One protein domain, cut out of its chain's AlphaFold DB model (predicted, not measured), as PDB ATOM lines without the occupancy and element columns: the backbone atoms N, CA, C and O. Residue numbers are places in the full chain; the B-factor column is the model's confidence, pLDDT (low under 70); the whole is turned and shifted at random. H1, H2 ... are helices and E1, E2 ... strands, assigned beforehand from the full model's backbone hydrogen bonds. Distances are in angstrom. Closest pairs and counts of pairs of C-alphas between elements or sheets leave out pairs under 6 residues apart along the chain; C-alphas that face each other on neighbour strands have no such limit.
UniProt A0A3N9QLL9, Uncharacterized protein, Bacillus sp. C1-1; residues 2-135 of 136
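This is residues 2 to 135 of the 136 residues of an uncharacterized protein of Bacillus sp. C1-1 (UniProt A0A3N9QLL9). What is the main picture? One strongly twisted sheet of five strands, curled like part of a barrel, has the long strand E3 joining the short E1 and E2 at one end to the long hairpin of E4 and E5 at the other. H3 packs on the edge strand E5, H2 only grazes the sheet, H1 is beside E1, and a small pair of strands, E6 and E7, lies beyond the end of E5. What are the counts and size? The printed part has 134 residues with three named helices and seven named strands, in the order H1 E1 E2 E3 E4 E5 E6 E7 H2 H3; the class is mixed, helices and strands, with 64 residues, under half, in named elements. The sheet's order is E1, E2, E3, E4, E5, mixed, and the whole is compact, with a radius of gyration of the C-alphas of 15.0 A and spans of 47 by 34 by 29 A.

How does the sheet begin? H1, residues 2 to 6, is on the sheet but over none of its strands; its closest C-alpha pair with E1, residues 10 to 13, is Leu 4 and Ala 11, 6.7 A. E1, E2, residues 24 to 27, and E3, residues 34 to 44, form a meander, each strand the antiparallel neighbour of the one before, with N 12 and O 25 at 2.9 A and N 24 and O 38 at 2.9 A, within hydrogen-bond range. How does it go on? E3 pairs with E2 over residues 34 to 38 and, staggered, over residues 38 to 44 with the parallel E4, residues 61 to 69, where N 41 and O 63 are 2.8 A apart. E4 and E5, residues 72 to 80, are an antiparallel hairpin, with N 64 and O 77 at 2.9 A. What comes after E5? E6, residues 84 to 86, and E7, residues 103 to 105, are parallel neighbours, with N 85 and O 103 at 2.8 A; E6 and E5 meet only through their link. H2, residues 114 to 122, only grazes the sheet with its residues 118 to 122, its closest C-alphas to E5 being Ile 122 and Cys 77, 5.6 A. H3, residues 127 to 133, is only just over E5, with 3 of its 7 C-alphas falling on it, at a height over the sheet of 8.8 A, and runs along the strands at 14 degrees to E5 on the local plane; their closest C-alphas are Phe 127 and Cys 77, 5.7 A. What do the helix backbones show? In H1, H2 and H3 every O i to N i+4 pair is within hydrogen-bond range.

Where can one find the ends? H1 begins at C-alpha 2 (163.514, 130.530, 157.435), and H3 ends at C-alpha 133 (152.475, 117.610, 147.299). Which elements are longest? From first to last C-alpha E3 measures 30.0 A, E5 23.9 A, E4 21.4 A and H2 11.2 A.

How far does it reach? The C-alphas farthest apart are those of Ala 30 and Lys 90, 47.3 A, and the printed part has no cut. Which links are long? E3 to E4 and E6 to E7, with 16 residues each. Where is confidence low? The mean pLDDT of the printed part is 78.4, and residues 48 to 54, 88 to 95, 106 to 120 and 133 to 135 are under 70.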
ATOM      1  N   CYS A   2     164.539 129.472 157.490       87.44
ATOM      2  CA  CYS A   2     163.514 130.530 157.435       87.44
ATOM      3  C   CYS A   2     162.294 130.175 156.575       87.44
ATOM      4  O   CYS A   2     161.173 130.410 157.006       87.44
ATOM      5  N   GLU A   3     162.498 129.575 155.399       87.12
ATOM      6  CA  GLU A   3     161.381 129.189 154.525       87.12
ATOM      7  C   GLU A   3     160.473 128.127 155.156       87.12
ATOM      8  O   GLU A   3     159.259 128.225 155.051       87.12
ATOM      9  N   LEU A   4     161.030 127.160 155.888       89.75
ATOM     10  CA  LEU A   4     160.243 126.133 156.578       89.75
ATOM     11  C   LEU A   4     159.398 126.751 157.697       89.75
ATOM     12  O   LEU A   4     158.189 126.546 157.744       89.75
ATOM     13  N   TRP A   5     160.015 127.581 158.543       90.00
ATOM     14  CA  TRP A   5     159.317 128.238 159.652       90.00
ATOM     15  C   TRP A   5     158.237 129.216 159.176       90.00
ATOM     16  O   TRP A   5     157.151 129.248 159.746       90.00
ATOM     17  N   ARG A   6     158.489 129.982 158.103       89.00
ATOM     18  CA  ARG A   6     157.479 130.876 157.503       89.00
ATOM     19  C   ARG A   6     156.247 130.128 156.999       89.00
ATOM     20  O   ARG A   6     155.171 130.711 156.969       89.00
ATOM     21  N   ASN A   7     156.411 128.864 156.618       86.62
ATOM     22  CA  ASN A   7     155.330 128.003 156.145       86.62
ATOM     23  C   ASN A   7     154.780 127.081 157.249       86.62
ATOM     24  O   ASN A   7     154.078 126.123 156.950       86.62
ATOM     25  N   GLY A   8     155.081 127.365 158.522       88.06
ATOM     26  CA  GLY A   8     154.483 126.675 159.668       88.06
ATOM     27  C   GLY A   8     155.082 125.308 160.001       88.06
ATOM     28  O   GLY A   8     154.532 124.604 160.843       88.06
ATOM     29  N   TYR A   9     156.203 124.922 159.386       89.44
ATOM     30  CA  TYR A   9     156.882 123.675 159.729       89.44
ATOM     31  C   TYR A   9     157.745 123.840 160.972       89.44
ATOM     32  O   TYR A   9     158.539 124.778 161.072       89.44
ATOM     33  N   ASN A  10     157.679 122.858 161.866       91.62
ATOM     34  CA  ASN A  10     158.658 122.707 162.929       91.62
ATOM     35  C   ASN A  10     159.910 122.054 162.350       91.62
ATOM     36  O   ASN A  10     159.881 120.898 161.932       91.62
ATOM     37  N   ALA A  11     161.007 122.802 162.298       92.81
ATOM     38  CA  ALA A  11     162.256 122.321 161.726       92.81
ATOM     39  C   ALA A  11     163.438 122.580 162.655       92.81
ATOM     40  O   ALA A  11     163.517 123.643 163.280       92.81
ATOM     41  N   ILE A  12     164.385 121.642 162.669       93.19
ATOM     42  CA  ILE A  12     165.665 121.741 163.374       93.19
ATOM     43  C   ILE A  12     166.823 121.528 162.400       93.19
ATOM     44  O   ILE A  12     166.702 120.784 161.430       93.19
ATOM     45  N   GLN A  13     167.947 122.187 162.657       93.25
ATOM     46  CA  GLN A  13     169.180 122.020 161.889       93.25
ATOM     47  C   GLN A  13     170.141 121.101 162.649       93.25
ATOM     48  O   GLN A  13     170.160 121.121 163.881       93.25
ATOM     49  N   SER A  14     170.952 120.323 161.928       89.62
ATOM     50  CA  SER A  14     172.035 119.551 162.540       89.62
ATOM     51  C   SER A  14     172.988 120.479 163.296       89.62
ATOM     52  O   SER A  14     173.437 121.497 162.765       89.62
ATOM     53  N   SER A  15     173.320 120.116 164.534       87.00
ATOM     54  CA  SER A  15     174.378 120.770 165.308       87.00
ATOM     55  C   SER A  15     175.776 120.286 164.919       87.00
ATOM     56  O   SER A  15     176.762 120.934 165.263       87.00
ATOM     57  N   ASP A  16     175.870 119.140 164.237       86.25
ATOM     58  CA  ASP A  16     177.128 118.571 163.769       86.25
ATOM     59  C   ASP A  16     177.363 118.949 162.295       86.25
ATOM     60  O   ASP A  16     176.612 118.492 161.424       86.25
ATOM     61  N   PRO A  17     178.395 119.754 161.984       77.75
ATOM     62  CA  PRO A  17     178.740 120.111 160.611       77.75
ATOM     63  C   PRO A  17     179.318 118.942 159.795       77.75
ATOM     64  O   PRO A  17     179.472 119.076 158.583       77.75
ATOM     65  N   GLN A  18     179.674 117.818 160.431       79.31
ATOM     66  CA  GLN A  18     180.144 116.605 159.753       79.31
ATOM     67  C   GLN A  18     179.022 115.607 159.451       79.31
ATOM     68  O   GLN A  18     179.285 114.596 158.795       79.31
ATOM     69  N   GLN A  19     177.788 115.886 159.883       79.38
ATOM     70  CA  GLN A  19     176.620 115.078 159.555       79.38
ATOM     71  C   GLN A  19     176.478 114.954 158.029       79.38
ATOM     72  O   GLN A  19     176.451 115.948 157.306       79.38
ATOM     73  N   GLN A  20     176.418 113.720 157.524       74.94
ATOM     74  CA  GLN A  20     176.369 113.454 156.082       74.94
ATOM     75  C   GLN A  20     174.969 113.078 155.596       74.94
ATOM     76  O   GLN A  20     174.701 113.210 154.397       74.94
ATOM     77  N   ASP A  21     174.097 112.646 156.512       81.12
ATOM     78  CA  ASP A  21     172.785 112.098 156.182       81.12
ATOM     79  C   ASP A  21     171.750 113.180 155.904       81.12
ATOM     80  O   ASP A  21     171.027 113.087 154.916       81.12
ATOM     81  N   TRP A  22     171.694 114.208 156.746       88.75
ATOM     82  CA  TRP A  22     170.731 115.299 156.656       88.75
ATOM     83  C   TRP A  22     171.299 116.568 157.293       88.75
ATOM     84  O   TRP A  22     172.033 116.514 158.274       88.75
ATOM     85  N   ASP A  23     170.896 117.723 156.781       88.75
ATOM     86  CA  ASP A  23     171.255 119.024 157.345       88.75
ATOM     87  C   ASP A  23     170.094 119.614 158.160       88.75
ATOM     88  O   ASP A  23     170.310 120.352 159.122       88.75
ATOM     89  N   ILE A  24     168.850 119.286 157.790       92.81
ATOM     90  CA  ILE A  24     167.622 119.768 158.429       92.81
ATOM     91  C   ILE A  24     166.647 118.602 158.630       92.81
ATOM     92  O   ILE A  24     166.469 117.780 157.733       92.81
ATOM     93  N   LEU A  25     165.967 118.571 159.775       92.81
ATOM     94  CA  LEU A  25     164.811 117.708 160.018       92.81
ATOM     95  C   LEU A  25     163.546 118.545 160.128       92.81
ATOM     96  O   LEU A  25     163.549 119.579 160.795       92.81
ATOM     97  N   ILE A  26     162.470 118.065 159.514       92.44
ATOM     98  CA  ILE A  26     161.104 118.496 159.800       92.44
ATOM     99  C   ILE A  26     160.511 117.508 160.799       92.44
ATOM    100  O   ILE A  26     160.672 116.290 160.659       92.44
ATOM    101  N   LEU A  27     159.859 118.053 161.818       91.62
ATOM    102  CA  LEU A  27     159.186 117.304 162.863       91.62
ATOM    103  C   LEU A  27     157.668 117.372 162.677       91.62
ATOM    104  O   LEU A  27     157.141 118.271 162.016       91.62
ATOM    105  N   ASP A  28     156.963 116.428 163.288       86.62
ATOM    106  CA  ASP A  28     155.517 116.520 163.472       86.62
ATOM    107  C   ASP A  28     155.120 117.732 164.346       86.62
ATOM    108  O   ASP A  28     155.947 118.435 164.938       86.62
ATOM    109  N   GLN A  29     153.816 117.996 164.446       83.69
ATOM    110  CA  GLN A  29     153.299 119.122 165.235       83.69
ATOM    111  C   GLN A  29     153.658 119.022 166.727       83.69
ATOM    112  O   GLN A  29     153.768 120.046 167.401       83.69
ATOM    113  N   ALA A  30     153.864 117.803 167.233       83.44
ATOM    114  CA  ALA A  30     154.249 117.536 168.612       83.44
ATOM    115  C   ALA A  30     155.770 117.616 168.855       83.44
ATOM    116  O   ALA A  30     156.198 117.523 170.005       83.44
ATOM    117  N   ASN A  31     156.585 117.829 167.814       83.94
ATOM    118  CA  ASN A  31     158.051 117.794 167.857       83.94
ATOM    119  C   ASN A  31     158.639 116.452 168.327       83.94
ATOM    120  O   ASN A  31     159.734 116.407 168.887       83.94
ATOM    121  N   THR A  32     157.914 115.358 168.113       79.25
ATOM    122  CA  THR A  32     158.256 114.019 168.602       79.25
ATOM    123  C   THR A  32     158.769 113.084 167.520       79.25
ATOM    124  O   THR A  32     159.596 112.219 167.808       79.25
ATOM    125  N   ILE A  33     158.300 113.241 166.283       84.00
ATOM    126  CA  ILE A  33     158.616 112.327 165.181       84.00
ATOM    127  C   ILE A  33     159.251 113.113 164.045       84.00
ATOM    128  O   ILE A  33     158.757 114.167 163.652       84.00
ATOM    129  N   VAL A  34     160.338 112.575 163.493       85.25
ATOM    130  CA  VAL A  34     160.939 113.084 162.259       85.25
ATOM    131  C   VAL A  34     160.064 112.665 161.089       85.25
ATOM    132  O   VAL A  34     159.941 111.477 160.799       85.25
ATOM    133  N   THR A  35     159.473 113.643 160.414       87.31
ATOM    134  CA  THR A  35     158.595 113.421 159.260       87.31
ATOM    135  C   THR A  35     159.331 113.599 157.941       87.31
ATOM    136  O   THR A  35     158.925 113.036 156.928       87.31
ATOM    137  N   THR A  36     160.413 114.382 157.918       91.12
ATOM    138  CA  THR A  36     161.205 114.599 156.701       91.12
ATOM    139  C   THR A  36     162.655 114.941 157.027       91.12
ATOM    140  O   THR A  36     162.933 115.830 157.830       91.12
ATOM    141  N   LYS A  37     163.587 114.275 156.348       92.62
ATOM    142  CA  LYS A  37     165.024 114.554 156.359       92.62
ATOM    143  C   LYS A  37     165.413 115.342 155.108       92.62
ATOM    144  O   LYS A  37     165.178 114.894 153.985       92.62
ATOM    145  N   ILE A  38     166.044 116.499 155.280       92.12
ATOM    146  CA  ILE A  38     166.472 117.366 154.179       92.12
ATOM    147  C   ILE A  38     167.992 117.494 154.196       92.12
ATOM    148  O   ILE A  38     168.571 117.967 155.173       92.12
ATOM    149  N   GLN A  39     168.626 117.139 153.082       90.62
ATOM    150  CA  GLN A  39     170.023 117.466 152.814       90.62
ATOM    151  C   GLN A  39     170.098 118.785 152.048       90.62
ATOM    152  O   GLN A  39     169.334 119.000 151.112       90.62
ATOM    153  N   VAL A  40     171.014 119.673 152.413       88.81
ATOM    154  CA  VAL A  40     171.168 121.005 151.824       88.81
ATOM    155  C   VAL A  40     172.480 121.082 151.043       88.81
ATOM    156  O   VAL A  40     173.555 120.666 151.486       88.81
ATOM    157  N   LYS A  41     172.412 121.647 149.836       85.88
ATOM    158  CA  LYS A  41     173.588 122.021 149.050       85.88
ATOM    159  C   LYS A  41     173.447 123.433 148.520       85.88
ATOM    160  O   LYS A  41     172.462 123.780 147.882       85.88
ATOM    161  N   THR A  42     174.471 124.237 148.761       84.50
ATOM    162  CA  THR A  42     174.590 125.585 148.210       84.50
ATOM    163  C   THR A  42     175.448 125.582 146.956       84.50
ATOM    164  O   THR A  42     176.494 124.934 146.920       84.50
ATOM    165  N   MET A  43     175.046 126.362 145.958       81.31
ATOM    166  CA  MET A  43     175.862 126.676 144.789       81.31
ATOM    167  C   MET A  43     175.824 128.175 144.495       81.31
ATOM    168  O   MET A  43     174.869 128.866 144.837       81.31
ATOM    169  N   ASP A  44     176.871 128.677 143.851       82.56
ATOM    170  CA  ASP A  44     176.971 130.072 143.424       82.56
ATOM    171  C   ASP A  44     176.722 130.148 141.916       82.56
ATOM    172  O   ASP A  44     177.447 129.529 141.127       82.56
ATOM    173  N   TRP A  45     175.699 130.906 141.519       79.38
ATOM    174  CA  TRP A  45     175.327 131.089 140.120       79.38
ATOM    175  C   TRP A  45     176.488 131.615 139.269       79.38
ATOM    176  O   TRP A  45     176.747 131.118 138.169       79.38
ATOM    177  N   ASN A  46     177.249 132.572 139.806       79.50
ATOM    178  CA  ASN A  46     178.328 133.243 139.081       79.50
ATOM    179  C   ASN A  46     179.519 132.321 138.822       79.50
ATOM    180  O   ASN A  46     180.247 132.494 137.845       79.50
ATOM    181  N   LYS A  47     179.702 131.308 139.671       72.06
ATOM    182  CA  LYS A  47     180.795 130.339 139.547       72.06
ATOM    183  C   LYS A  47     180.477 129.199 138.582       72.06
ATOM    184  O   LYS A  47     181.307 128.304 138.463       72.06
ATOM    185  N   LYS A  48     179.314 129.238 137.900       62.62
ATOM    186  CA  LYS A  48     178.845 128.249 136.906       62.62
ATOM    187  C   LYS A  48     179.297 126.840 137.294       62.62
ATOM    188  O   LYS A  48     180.131 126.226 136.635       62.62
ATOM    189  N   GLY A  49     178.806 126.370 138.435       59.66
ATOM    190  CA  GLY A  49     179.450 125.278 139.146       59.66
ATOM    191  C   GLY A  49     178.469 124.509 140.008       59.66
ATOM    192  O   GLY A  49     178.200 124.870 141.138       59.66
ATOM    193  N   VAL A  50     177.951 123.444 139.420       57.69
ATOM    194  CA  VAL A  50     177.990 122.096 139.966       57.69
ATOM    195  C   VAL A  50     177.488 121.811 141.382       57.69
ATOM    196  O   VAL A  50     178.074 122.209 142.381       57.69
ATOM    197  N   ILE A  51     176.546 120.870 141.444       64.00
ATOM    198  CA  ILE A  51     176.191 120.158 142.667       64.00
ATOM    199  C   ILE A  51     177.168 118.985 142.864       64.00
ATOM    200  O   ILE A  51     177.104 117.978 142.158       64.00
ATOM    201  N   THR A  52     178.092 119.113 143.820       61.72
ATOM    202  CA  THR A  52     178.918 118.004 144.325       61.72
ATOM    203  C   THR A  52     178.357 117.481 145.638       61.72
ATOM    204  O   THR A  52     178.081 118.258 146.552       61.72
ATOM    205  N   GLY A  53     178.264 116.164 145.780       65.69
ATOM    206  CA  GLY A  53     177.900 115.558 147.054       65.69
ATOM    207  C   GLY A  53     177.867 114.040 146.993       65.69
ATOM    208  O   GLY A  53     177.736 113.441 145.924       65.69
ATOM    209  N   ASN A  54     177.991 113.415 148.162       69.19
ATOM    210  CA  ASN A  54     177.596 112.030 148.332       69.19
ATOM    211  C   ASN A  54     176.104 112.000 148.680       69.19
ATOM    212  O   ASN A  54     175.731 112.378 149.783       69.19
ATOM    213  N   PHE A  55     175.269 111.567 147.737       77.88
ATOM    214  CA  PHE A  55     173.820 111.440 147.937       77.88
ATOM    215  C   PHE A  55     173.388 109.988 148.192       77.88
ATOM    216  O   PHE A  55     172.210 109.664 148.087       77.88
ATOM    217  N   ASP A  56     174.346 109.115 148.530       75.94
ATOM    218  CA  ASP A  56     174.064 107.740 148.962       75.94
ATOM    219  C   ASP A  56     173.428 107.706 150.381       75.94
ATOM    220  O   ASP A  56     172.909 106.673 150.792       75.94
ATOM    221  N   ALA A  57     173.456 108.825 151.114       78.12
ATOM    222  CA  ALA A  57     173.017 108.959 152.504       78.12
ATOM    223  C   ALA A  57     171.481 108.972 152.684       78.12
ATOM    224  O   ALA A  57     170.736 109.172 151.720       78.12
ATOM    225  N   GLU A  58     170.978 108.752 153.903       85.31
ATOM    226  CA  GLU A  58     169.532 108.671 154.184       85.31
ATOM    227  C   GLU A  58     168.868 110.038 154.428       85.31
ATOM    228  O   GLU A  58     168.712 110.473 155.569       85.31
ATOM    229  N   PHE A  59     168.389 110.666 153.350       90.50
ATOM    230  CA  PHE A  59     167.484 111.820 153.373       90.50
ATOM    231  C   PHE A  59     166.264 111.606 152.468       90.50
ATOM    232  O   PHE A  59     166.276 110.724 151.614       90.50
ATOM    233  N   ASP A  60     165.245 112.448 152.607       91.25
ATOM    234  CA  ASP A  60     164.028 112.412 151.790       91.25
ATOM    235  C   ASP A  60     164.072 113.445 150.661       91.25
ATOM    236  O   ASP A  60     163.675 113.152 149.532       91.25
ATOM    237  N   TYR A  61     164.617 114.637 150.936       90.81
ATOM    238  CA  TYR A  61     164.744 115.719 149.956       90.81
ATOM    239  C   TYR A  61     166.147 116.323 149.926       90.81
ATOM    240  O   TYR A  61     166.801 116.490 150.954       90.81
ATOM    241  N   LEU A  62     166.587 116.706 148.730       89.19
ATOM    242  CA  LEU A  62     167.754 117.544 148.507       89.19
ATOM    243  C   LEU A  62     167.294 118.983 148.251       89.19
ATOM    244  O   LEU A  62     166.745 119.292 147.193       89.19
ATOM    245  N   ALA A  63     167.548 119.870 149.206       89.88
ATOM    246  CA  ALA A  63     167.404 121.304 149.027       89.88
ATOM    247  C   ALA A  63     168.642 121.864 148.320       89.88
ATOM    248  O   ALA A  63     169.755 121.799 148.849       89.88
ATOM    249  N   ILE A  64     168.459 122.449 147.139       86.88
ATOM    250  CA  ILE A  64     169.528 123.166 146.439       86.88
ATOM    251  C   ILE A  64     169.256 124.652 146.602       86.88
ATOM    252  O   ILE A  64     168.195 125.135 146.217       86.88
ATOM    253  N   VAL A  65     170.214 125.370 147.179       87.88
ATOM    254  CA  VAL A  65     170.161 126.819 147.365       87.88
ATOM    255  C   VAL A  65     171.156 127.454 146.406       87.88
ATOM    256  O   VAL A  65     172.361 127.221 146.498       87.88
ATOM    257  N   VAL A  66     170.658 128.255 145.475       85.56
ATOM    258  CA  VAL A  66     171.484 128.959 144.494       85.56
ATOM    259  C   VAL A  66     171.597 130.407 144.894       85.56
ATOM    260  O   VAL A  66     170.605 131.129 144.913       85.56
ATOM    261  N   LEU A  67     172.817 130.811 145.202       87.00
ATOM    262  CA  LEU A  67     173.173 132.175 145.556       87.00
ATOM    263  C   LEU A  67     173.464 132.990 144.295       87.00
ATOM    264  O   LEU A  67     173.892 132.432 143.280       87.00
ATOM    265  N   ASN A  68     173.296 134.308 144.392       86.69
ATOM    266  CA  ASN A  68     173.582 135.269 143.321       86.69
ATOM    267  C   ASN A  68     172.798 134.987 142.032       86.69
ATOM    268  O   ASN A  68     173.314 135.143 140.922       86.69
ATOM    269  N   PHE A  69     171.559 134.519 142.171       84.12
ATOM    270  CA  PHE A  69     170.705 134.233 141.028       84.12
ATOM    271  C   PHE A  69     170.333 135.541 140.297       84.12
ATOM    272  O   PHE A  69     170.231 136.591 140.933       84.12
ATOM    273  N   PRO A  70     170.118 135.547 138.969       84.19
ATOM    274  CA  PRO A  70     169.773 136.778 138.267       84.19
ATOM    275  C   PRO A  70     168.558 137.472 138.901       84.19
ATOM    276  O   PRO A  70     167.487 136.879 139.029       84.19
ATOM    277  N   ASN A  71     168.736 138.736 139.294       85.50
ATOM    278  CA  ASN A  71     167.722 139.582 139.937       85.50
ATOM    279  C   ASN A  71     167.214 139.101 141.316       85.50
ATOM    280  O   ASN A  71     166.183 139.593 141.774       85.50
ATOM    281  N   ARG A  72     167.886 138.145 141.980       84.38
ATOM    282  CA  ARG A  72     167.519 137.646 143.321       84.38
ATOM    283  C   ARG A  72     168.760 137.253 144.125       84.38
ATOM    284  O   ARG A  72     169.644 136.586 143.603       84.38
ATOM    285  N   ASP A  73     168.787 137.554 145.422       86.06
ATOM    286  CA  ASP A  73     169.917 137.164 146.286       86.06
ATOM    287  C   ASP A  73     170.115 135.644 146.321       86.06
ATOM    288  O   ASP A  73     171.241 135.138 146.276       86.06
ATOM    289  N   TYR A  74     169.005 134.908 146.353       87.69
ATOM    290  CA  TYR A  74     169.001 133.463 146.236       87.69
ATOM    291  C   TYR A  74     167.701 132.939 145.629       87.69
ATOM    292  O   TYR A  74     166.651 133.584 145.649       87.69
ATOM    293  N   VAL A  75     167.776 131.713 145.132       87.38
ATOM    294  CA  VAL A  75     166.630 130.854 144.832       87.38
ATOM    295  C   VAL A  75     166.877 129.487 145.444       87.38
ATOM    296  O   VAL A  75     168.016 129.121 145.736       87.38
ATOM    297  N   HIS A  76     165.813 128.736 145.683       87.00
ATOM    298  CA  HIS A  76     165.922 127.405 146.251       87.00
ATOM    299  C   HIS A  76     164.887 126.470 145.638       87.00
ATOM    300  O   HIS A  76     163.826 126.907 145.194       87.00
ATOM    301  N   CYS A  77     165.200 125.184 145.649       86.94
ATOM    302  CA  CYS A  77     164.311 124.120 145.205       86.94
ATOM    303  C   CYS A  77     164.493 122.883 146.089       86.94
ATOM    304  O   CYS A  77     165.569 122.674 146.658       86.94
ATOM    305  N   LEU A  78     163.460 122.051 146.173       88.50
ATOM    306  CA  LEU A  78     163.433 120.813 146.950       88.50
ATOM    307  C   LEU A  78     163.226 119.628 146.017       88.50
ATOM    308  O   LEU A  78     162.135 119.400 145.505       88.50
ATOM    309  N   VAL A  79     164.286 118.857 145.807       86.88
ATOM    310  CA  VAL A  79     164.267 117.687 144.933       86.88
ATOM    311  C   VAL A  79     164.013 116.429 145.768       86.88
ATOM    312  O   VAL A  79     164.841 116.113 146.623       86.88
ATOM    313  N   PRO A  80     162.933 115.669 145.519       89.38
ATOM    314  CA  PRO A  80     162.720 114.378 146.163       89.38
ATOM    315  C   PRO A  80     163.867 113.402 145.868       89.38
ATOM    316  O   PRO A  80     164.314 113.294 144.722       89.38
ATOM    317  N   LYS A  81     164.315 112.626 146.861       87.00
ATOM    318  CA  LYS A  81     165.417 111.665 146.684       87.00
ATOM    319  C   LYS A  81     165.120 110.619 145.611       87.00
ATOM    320  O   LYS A  81     166.025 110.229 144.882       87.00
ATOM    321  N   ASN A  82     163.863 110.202 145.447       87.38
ATOM    322  CA  ASN A  82     163.471 109.251 144.398       87.38
ATOM    323  C   ASN A  82     163.619 109.805 142.966       87.38
ATOM    324  O   ASN A  82     163.576 109.033 142.012       87.38
ATOM    325  N   LYS A  83     163.808 111.120 142.801       86.38
ATOM    326  CA  LYS A  83     164.150 111.760 141.525       86.38
ATOM    327  C   LYS A  83     165.654 111.884 141.318       86.38
ATOM    328  O   LYS A  83     166.066 112.316 140.249       86.38
ATOM    329  N   LEU A  84     166.483 111.512 142.292       84.56
ATOM    330  CA  LEU A  84     167.936 111.509 142.160       84.56
ATOM    331  C   LEU A  84     168.407 110.156 141.618       84.56
ATOM    332  O   LEU A  84     168.282 109.124 142.274       84.56
ATOM    333  N   VAL A  85     169.013 110.163 140.435       82.75
ATOM    334  CA  VAL A  85     169.528 108.957 139.780       82.75
ATOM    335  C   VAL A  85     171.048 108.990 139.770       82.75
ATOM    336  O   VAL A  85     171.675 109.923 139.266       82.75
ATOM    337  N   LYS A  86     171.675 107.951 140.328       78.81
ATOM    338  CA  LYS A  86     173.134 107.836 140.322       78.81
ATOM    339  C   LYS A  86     173.616 107.580 138.900       78.81
ATOM    340  O   LYS A  86     173.293 106.564 138.287       78.81
ATOM    341  N   ARG A  87     174.432 108.489 138.379       73.81
ATOM    342  CA  ARG A  87     174.915 108.429 137.001       73.81
ATOM    343  C   ARG A  87     175.872 107.253 136.801       73.81
ATOM    344  O   ARG A  87     176.891 107.147 137.488       73.81
ATOM    345  N   ASN A  88     175.609 106.425 135.789       69.00
ATOM    346  CA  ASN A  88     176.572 105.430 135.325       69.00
ATOM    347  C   ASN A  88     177.634 106.108 134.446       69.00
ATOM    348  O   ASN A  88     177.374 106.510 133.312       69.00
ATOM    349  N   VAL A  89     178.850 106.238 134.982       63.06
ATOM    350  CA  VAL A  89     179.970 106.961 134.354       63.06
ATOM    351  C   VAL A  89     180.352 106.384 132.980       63.06
ATOM    352  O   VAL A  89     180.920 107.099 132.158       63.06
ATOM    353  N   LYS A  90     180.004 105.120 132.695       61.88
ATOM    354  CA  LYS A  90     180.360 104.436 131.442       61.88
ATOM    355  C   LYS A  90     179.523 104.849 130.221       61.88
ATOM    356  O   LYS A  90     179.994 104.655 129.110       61.88
ATOM    357  N   LEU A  91     178.321 105.408 130.402       56.75
ATOM    358  CA  LEU A  91     177.355 105.614 129.302       56.75
ATOM    359  C   LEU A  91     177.257 107.064 128.784       56.75
ATOM    360  O   LEU A  91     176.558 107.306 127.810       56.75
ATOM    361  N   GLN A  92     177.947 108.022 129.417       53.06
ATOM    362  CA  GLN A  92     178.037 109.453 129.049       53.06
ATOM    363  C   GLN A  92     176.831 110.101 128.301       53.06
ATOM    364  O   GLN A  92     177.047 110.792 127.302       53.06
ATOM    365  N   PRO A  93     175.572 110.027 128.778       54.19
ATOM    366  CA  PRO A  93     174.548 110.940 128.265       54.19
ATOM    367  C   PRO A  93     174.891 112.374 128.704       54.19
ATOM    368  O   PRO A  93     175.275 112.588 129.854       54.19
ATOM    369  N   ARG A  94     174.817 113.369 127.811       56.75
ATOM    370  CA  ARG A  94     175.042 114.792 128.146       56.75
ATOM    371  C   ARG A  94     173.793 115.357 128.840       56.75
ATOM    372  O   ARG A  94     172.732 115.317 128.238       56.75
ATOM    373  N   GLY A  95     173.917 115.940 130.039       60.72
ATOM    374  CA  GLY A  95     172.816 116.673 130.694       60.72
ATOM    375  C   GLY A  95     172.669 116.410 132.196       60.72
ATOM    376  O   GLY A  95     173.224 115.442 132.719       60.72
ATOM    377  N   LEU A  96     171.942 117.301 132.883       70.44
ATOM    378  CA  LEU A  96     171.540 117.127 134.286       70.44
ATOM    379  C   LEU A  96     170.349 116.172 134.402       70.44
ATOM    380  O   LEU A  96     170.327 115.321 135.285       70.44
ATOM    381  N   PHE A  97     169.394 116.286 133.486       72.88
ATOM    382  CA  PHE A  97     168.169 115.503 133.505       72.88
ATOM    383  C   PHE A  97     168.287 114.244 132.648       72.88
ATOM    384  O   PHE A  97     168.961 114.239 131.618       72.88
ATOM    385  N   THR A  98     167.643 113.175 133.091       72.25
ATOM    386  CA  THR A  98     167.310 112.000 132.281       72.25
ATOM    387  C   THR A  98     166.038 112.263 131.462       72.25
ATOM    388  O   THR A  98     165.359 113.273 131.657       72.25
ATOM    389  N   GLU A  99     165.699 111.360 130.540       73.12
ATOM    390  CA  GLU A  99     164.499 111.479 129.691       73.12
ATOM    391  C   GLU A  99     163.189 111.507 130.501       73.12
ATOM    392  O   GLU A  99     162.238 112.183 130.122       73.12
ATOM    393  N   ASP A 100     163.155 110.853 131.664       74.50
ATOM    394  CA  ASP A 100     162.037 110.862 132.618       74.50
ATOM    395  C   ASP A 100     162.034 112.085 133.562       74.50
ATOM    396  O   ASP A 100     161.264 112.140 134.524       74.50
ATOM    397  N   ASN A 101     162.873 113.092 133.288       73.00
ATOM    398  CA  ASN A 101     163.094 114.283 134.114       73.00
ATOM    399  C   ASN A 101     163.622 113.998 135.532       73.00
ATOM    400  O   ASN A 101     163.465 114.841 136.419       73.00
ATOM    401  N   SER A 102     164.238 112.841 135.759       79.19
ATOM    402  CA  SER A 102     165.020 112.598 136.971       79.19
ATOM    403  C   SER A 102     166.371 113.320 136.879       79.19
ATOM    404  O   SER A 102     166.858 113.646 135.797       79.19
ATOM    405  N   ILE A 103     166.979 113.627 138.020       78.06
ATOM    406  CA  ILE A 103     168.214 114.402 138.128       78.06
ATOM    407  C   ILE A 103     169.386 113.442 138.321       78.06
ATOM    408  O   ILE A 103     169.477 112.726 139.318       78.06
ATOM    409  N   ASN A 104     170.318 113.448 137.374       76.94
ATOM    410  CA  ASN A 104     171.556 112.696 137.487       76.94
ATOM    411  C   ASN A 104     172.447 113.301 138.576       76.94
ATOM    412  O   ASN A 104     172.758 114.490 138.527       76.94
ATOM    413  N   TYR A 105     172.949 112.467 139.489       76.69
ATOM    414  CA  TYR A 105     173.998 112.837 140.437       76.69
ATOM    415  C   TYR A 105     175.230 111.925 140.326       76.69
ATOM    416  O   TYR A 105     175.169 110.785 139.866       76.69
ATOM    417  N   THR A 106     176.389 112.421 140.744       69.31
ATOM    418  CA  THR A 106     177.628 111.647 140.860       69.31
ATOM    419  C   THR A 106     178.438 112.196 142.027       69.31
ATOM    420  O   THR A 106     178.284 113.351 142.409       69.31
ATOM    421  N   LYS A 107     179.337 111.370 142.575       64.94
ATOM    422  CA  LYS A 107     180.330 111.800 143.576       64.94
ATOM    423  C   LYS A 107     181.329 112.818 143.010       64.94
ATOM    424  O   LYS A 107     182.159 113.342 143.740       64.94
ATOM    425  N   ARG A 108     181.287 113.050 141.695       59.53
ATOM    426  CA  ARG A 108     182.103 114.026 140.980       59.53
ATOM    427  C   ARG A 108     181.290 115.260 140.627       59.53
ATOM    428  O   ARG A 108     180.070 115.244 140.567       59.53
ATOM    429  N   THR A 109     182.014 116.311 140.308       55.16
ATOM    430  CA  THR A 109     181.490 117.582 139.847       55.16
ATOM    431  C   THR A 109     180.588 117.422 138.595       55.16
ATOM    432  O   THR A 109     181.079 117.072 137.525       55.16
ATOM    433  N   ILE A 110     179.271 117.655 138.712       58.47
ATOM    434  CA  ILE A 110     178.301 117.783 137.600       58.47
ATOM    435  C   ILE A 110     178.142 119.220 137.124       58.47
ATOM    436  O   ILE A 110     177.455 120.012 137.752       58.47
ATOM    437  N   THR A 111     178.679 119.561 135.961       59.09
ATOM    438  CA  THR A 111     178.373 120.856 135.338       59.09
ATOM    439  C   THR A 111     176.939 120.868 134.820       59.09
ATOM    440  O   THR A 111     176.552 120.003 134.033       59.09
ATOM    441  N   ILE A 112     176.160 121.856 135.254       63.69
ATOM    442  CA  ILE A 112     174.767 122.046 134.848       63.69
ATOM    443  C   ILE A 112     174.706 123.151 133.788       63.69
ATOM    444  O   ILE A 112     175.393 124.167 133.914       63.69
ATOM    445  N   LYS A 113     173.892 122.962 132.744       65.56
ATOM    446  CA  LYS A 113     173.563 124.033 131.796       65.56
ATOM    447  C   LYS A 113     172.555 124.996 132.421       65.56
ATOM    448  O   LYS A 113     171.586 124.567 133.035       65.56
ATOM    449  N   VAL A 114     172.790 126.289 132.229       64.06
ATOM    450  CA  VAL A 114     172.012 127.384 132.828       64.06
ATOM    451  C   VAL A 114     170.524 127.314 132.463       64.06
ATOM    452  O   VAL A 114     169.699 127.442 133.361       64.06
ATOM    453  N   GLU A 115     170.176 127.045 131.198       65.62
ATOM    454  CA  GLU A 115     168.768 126.973 130.768       65.62
ATOM    455  C   GLU A 115     168.013 125.807 131.429       65.62
ATOM    456  O   GLU A 115     166.926 125.995 131.971       65.62
ATOM    457  N   ASP A 116     168.630 124.619 131.481       66.31
ATOM    458  CA  ASP A 116     168.051 123.442 132.144       66.31
ATOM    459  C   ASP A 116     167.832 123.682 133.650       66.31
ATOM    460  O   ASP A 116     166.924 123.109 134.245       66.31
ATOM    461  N   PHE A 117     168.662 124.513 134.285       69.94
ATOM    462  CA  PHE A 117     168.563 124.778 135.717       69.94
ATOM    463  C   PHE A 117     167.329 125.613 136.081       69.94
ATOM    464  O   PHE A 117     166.650 125.313 137.061       69.94
ATOM    465  N   VAL A 118     167.033 126.654 135.301       66.44
ATOM    466  CA  VAL A 118     165.941 127.580 135.624       66.44
ATOM    467  C   VAL A 118     164.586 126.934 135.353       66.44
ATOM    468  O   VAL A 118     163.804 126.762 136.282       66.44
ATOM    469  N   GLU A 119     164.349 126.484 134.120       65.75
ATOM    470  CA  GLU A 119     163.024 126.003 133.703       65.75
ATOM    471  C   GLU A 119     162.642 124.660 134.336       65.75
ATOM    472  O   GLU A 119     161.483 124.417 134.659       65.75
ATOM    473  N   LYS A 120     163.603 123.746 134.513       69.25
ATOM    474  CA  LYS A 120     163.285 122.367 134.925       69.25
ATOM    475  C   LYS A 120     163.540 122.089 136.392       69.25
ATOM    476  O   LYS A 120     163.062 121.070 136.888       69.25
ATOM    477  N   LEU A 121     164.326 122.924 137.070       73.50
ATOM    478  CA  LEU A 121     164.736 122.668 138.447       73.50
ATOM    479  C   LEU A 121     164.102 123.659 139.421       73.50
ATOM    480  O   LEU A 121     163.509 123.225 140.403       73.50
ATOM    481  N   ILE A 122     164.152 124.960 139.130       75.00
ATOM    482  CA  ILE A 122     163.539 125.975 140.000       75.00
ATOM    483  C   ILE A 122     162.013 125.933 139.907       75.00
ATOM    484  O   ILE A 122     161.358 125.889 140.946       75.00
ATOM    485  N   ASP A 123     161.451 125.917 138.697       76.00
ATOM    486  CA  ASP A 123     159.994 125.992 138.535       76.00
ATOM    487  C   ASP A 123     159.317 124.685 138.959       76.00
ATOM    488  O   ASP A 123     158.379 124.692 139.757       76.00
ATOM    489  N   LYS A 124     159.857 123.550 138.500       75.38
ATOM    490  CA  LYS A 124     159.320 122.219 138.802       75.38
ATOM    491  C   LYS A 124     159.534 121.793 140.251       75.38
ATOM    492  O   LYS A 124     158.648 121.224 140.849       75.38
ATOM    493  N   TYR A 125     160.703 122.031 140.841       77.75
ATOM    494  CA  TYR A 125     160.966 121.631 142.232       77.75
ATOM    495  C   TYR A 125     160.866 122.818 143.183       77.75
ATOM    496  O   TYR A 125     161.588 122.903 144.181       77.75
ATOM    497  N   SER A 126     159.985 123.764 142.857       80.00
ATOM    498  CA  SER A 126     159.756 124.932 143.689       80.00
ATOM    499  C   SER A 126     159.306 124.509 145.087       80.00
ATOM    500  O   SER A 126     158.657 123.481 145.288       80.00
ATOM    501  N   PHE A 127     159.619 125.334 146.084       78.06
ATOM    502  CA  PHE A 127     159.147 125.093 147.447       78.06
ATOM    503  C   PHE A 127     157.615 125.011 147.511       78.06
ATOM    504  O   PHE A 127     157.070 124.258 148.303       78.06
ATOM    505  N   ARG A 128     156.914 125.720 146.619       76.56
ATOM    506  CA  ARG A 128     155.461 125.636 146.482       76.56
ATOM    507  C   ARG A 128     154.985 124.234 146.088       76.56
ATOM    508  O   ARG A 128     154.052 123.744 146.709       76.56
ATOM    509  N   GLU A 129     155.634 123.574 145.128       75.00
ATOM    510  CA  GLU A 129     155.296 122.180 144.798       75.00
ATOM    511  C   GLU A 129     155.524 121.241 145.987       75.00
ATOM    512  O   GLU A 129     154.751 120.306 146.189       75.00
ATOM    513  N   PHE A 130     156.558 121.490 146.794       78.88
ATOM    514  CA  PHE A 130     156.770 120.746 148.037       78.88
ATOM    515  C   PHE A 130     155.620 120.958 149.032       78.88
ATOM    516  O   PHE A 130     155.174 119.992 149.636       78.88
ATOM    517  N   LEU A 131     155.098 122.179 149.170       74.25
ATOM    518  CA  LEU A 131     153.947 122.455 150.039       74.25
ATOM    519  C   LEU A 131     152.662 121.776 149.550       74.25
ATOM    520  O   LEU A 131     151.892 121.261 150.354       74.25
ATOM    521  N   GLU A 132     152.423 121.783 148.238       72.31
ATOM    522  CA  GLU A 132     151.197 121.244 147.636       72.31
ATOM    523  C   GLU A 132     151.193 119.703 147.615       72.31
ATOM    524  O   GLU A 132     150.161 119.085 147.864       72.31
ATOM    525  N   ASN A 133     152.349 119.072 147.374       67.56
ATOM    526  CA  ASN A 133     152.475 117.610 147.299       67.56
ATOM    527  C   ASN A 133     152.935 116.958 148.612       67.56
ATOM    528  O   ASN A 133     152.736 115.762 148.810       67.56
ATOM    529  N   GLY A 134     153.558 117.722 149.506       57.12
ATOM    530  CA  GLY A 134     154.063 117.280 150.805       57.12
ATOM    531  C   GLY A 134     153.006 117.313 151.902       57.12
ATOM    532  O   GLY A 134     153.343 117.645 153.033       57.12
ATOM    533  N   SER A 135     151.742 117.010 151.574       41.66
ATOM    534  CA  SER A 135     150.694 116.821 152.584       41.66
ATOM    535  C   SER A 135     151.103 115.662 153.500       41.66
ATOM    536  O   SER A 135     151.008 114.498 153.109       41.66
TER     537      SER A 135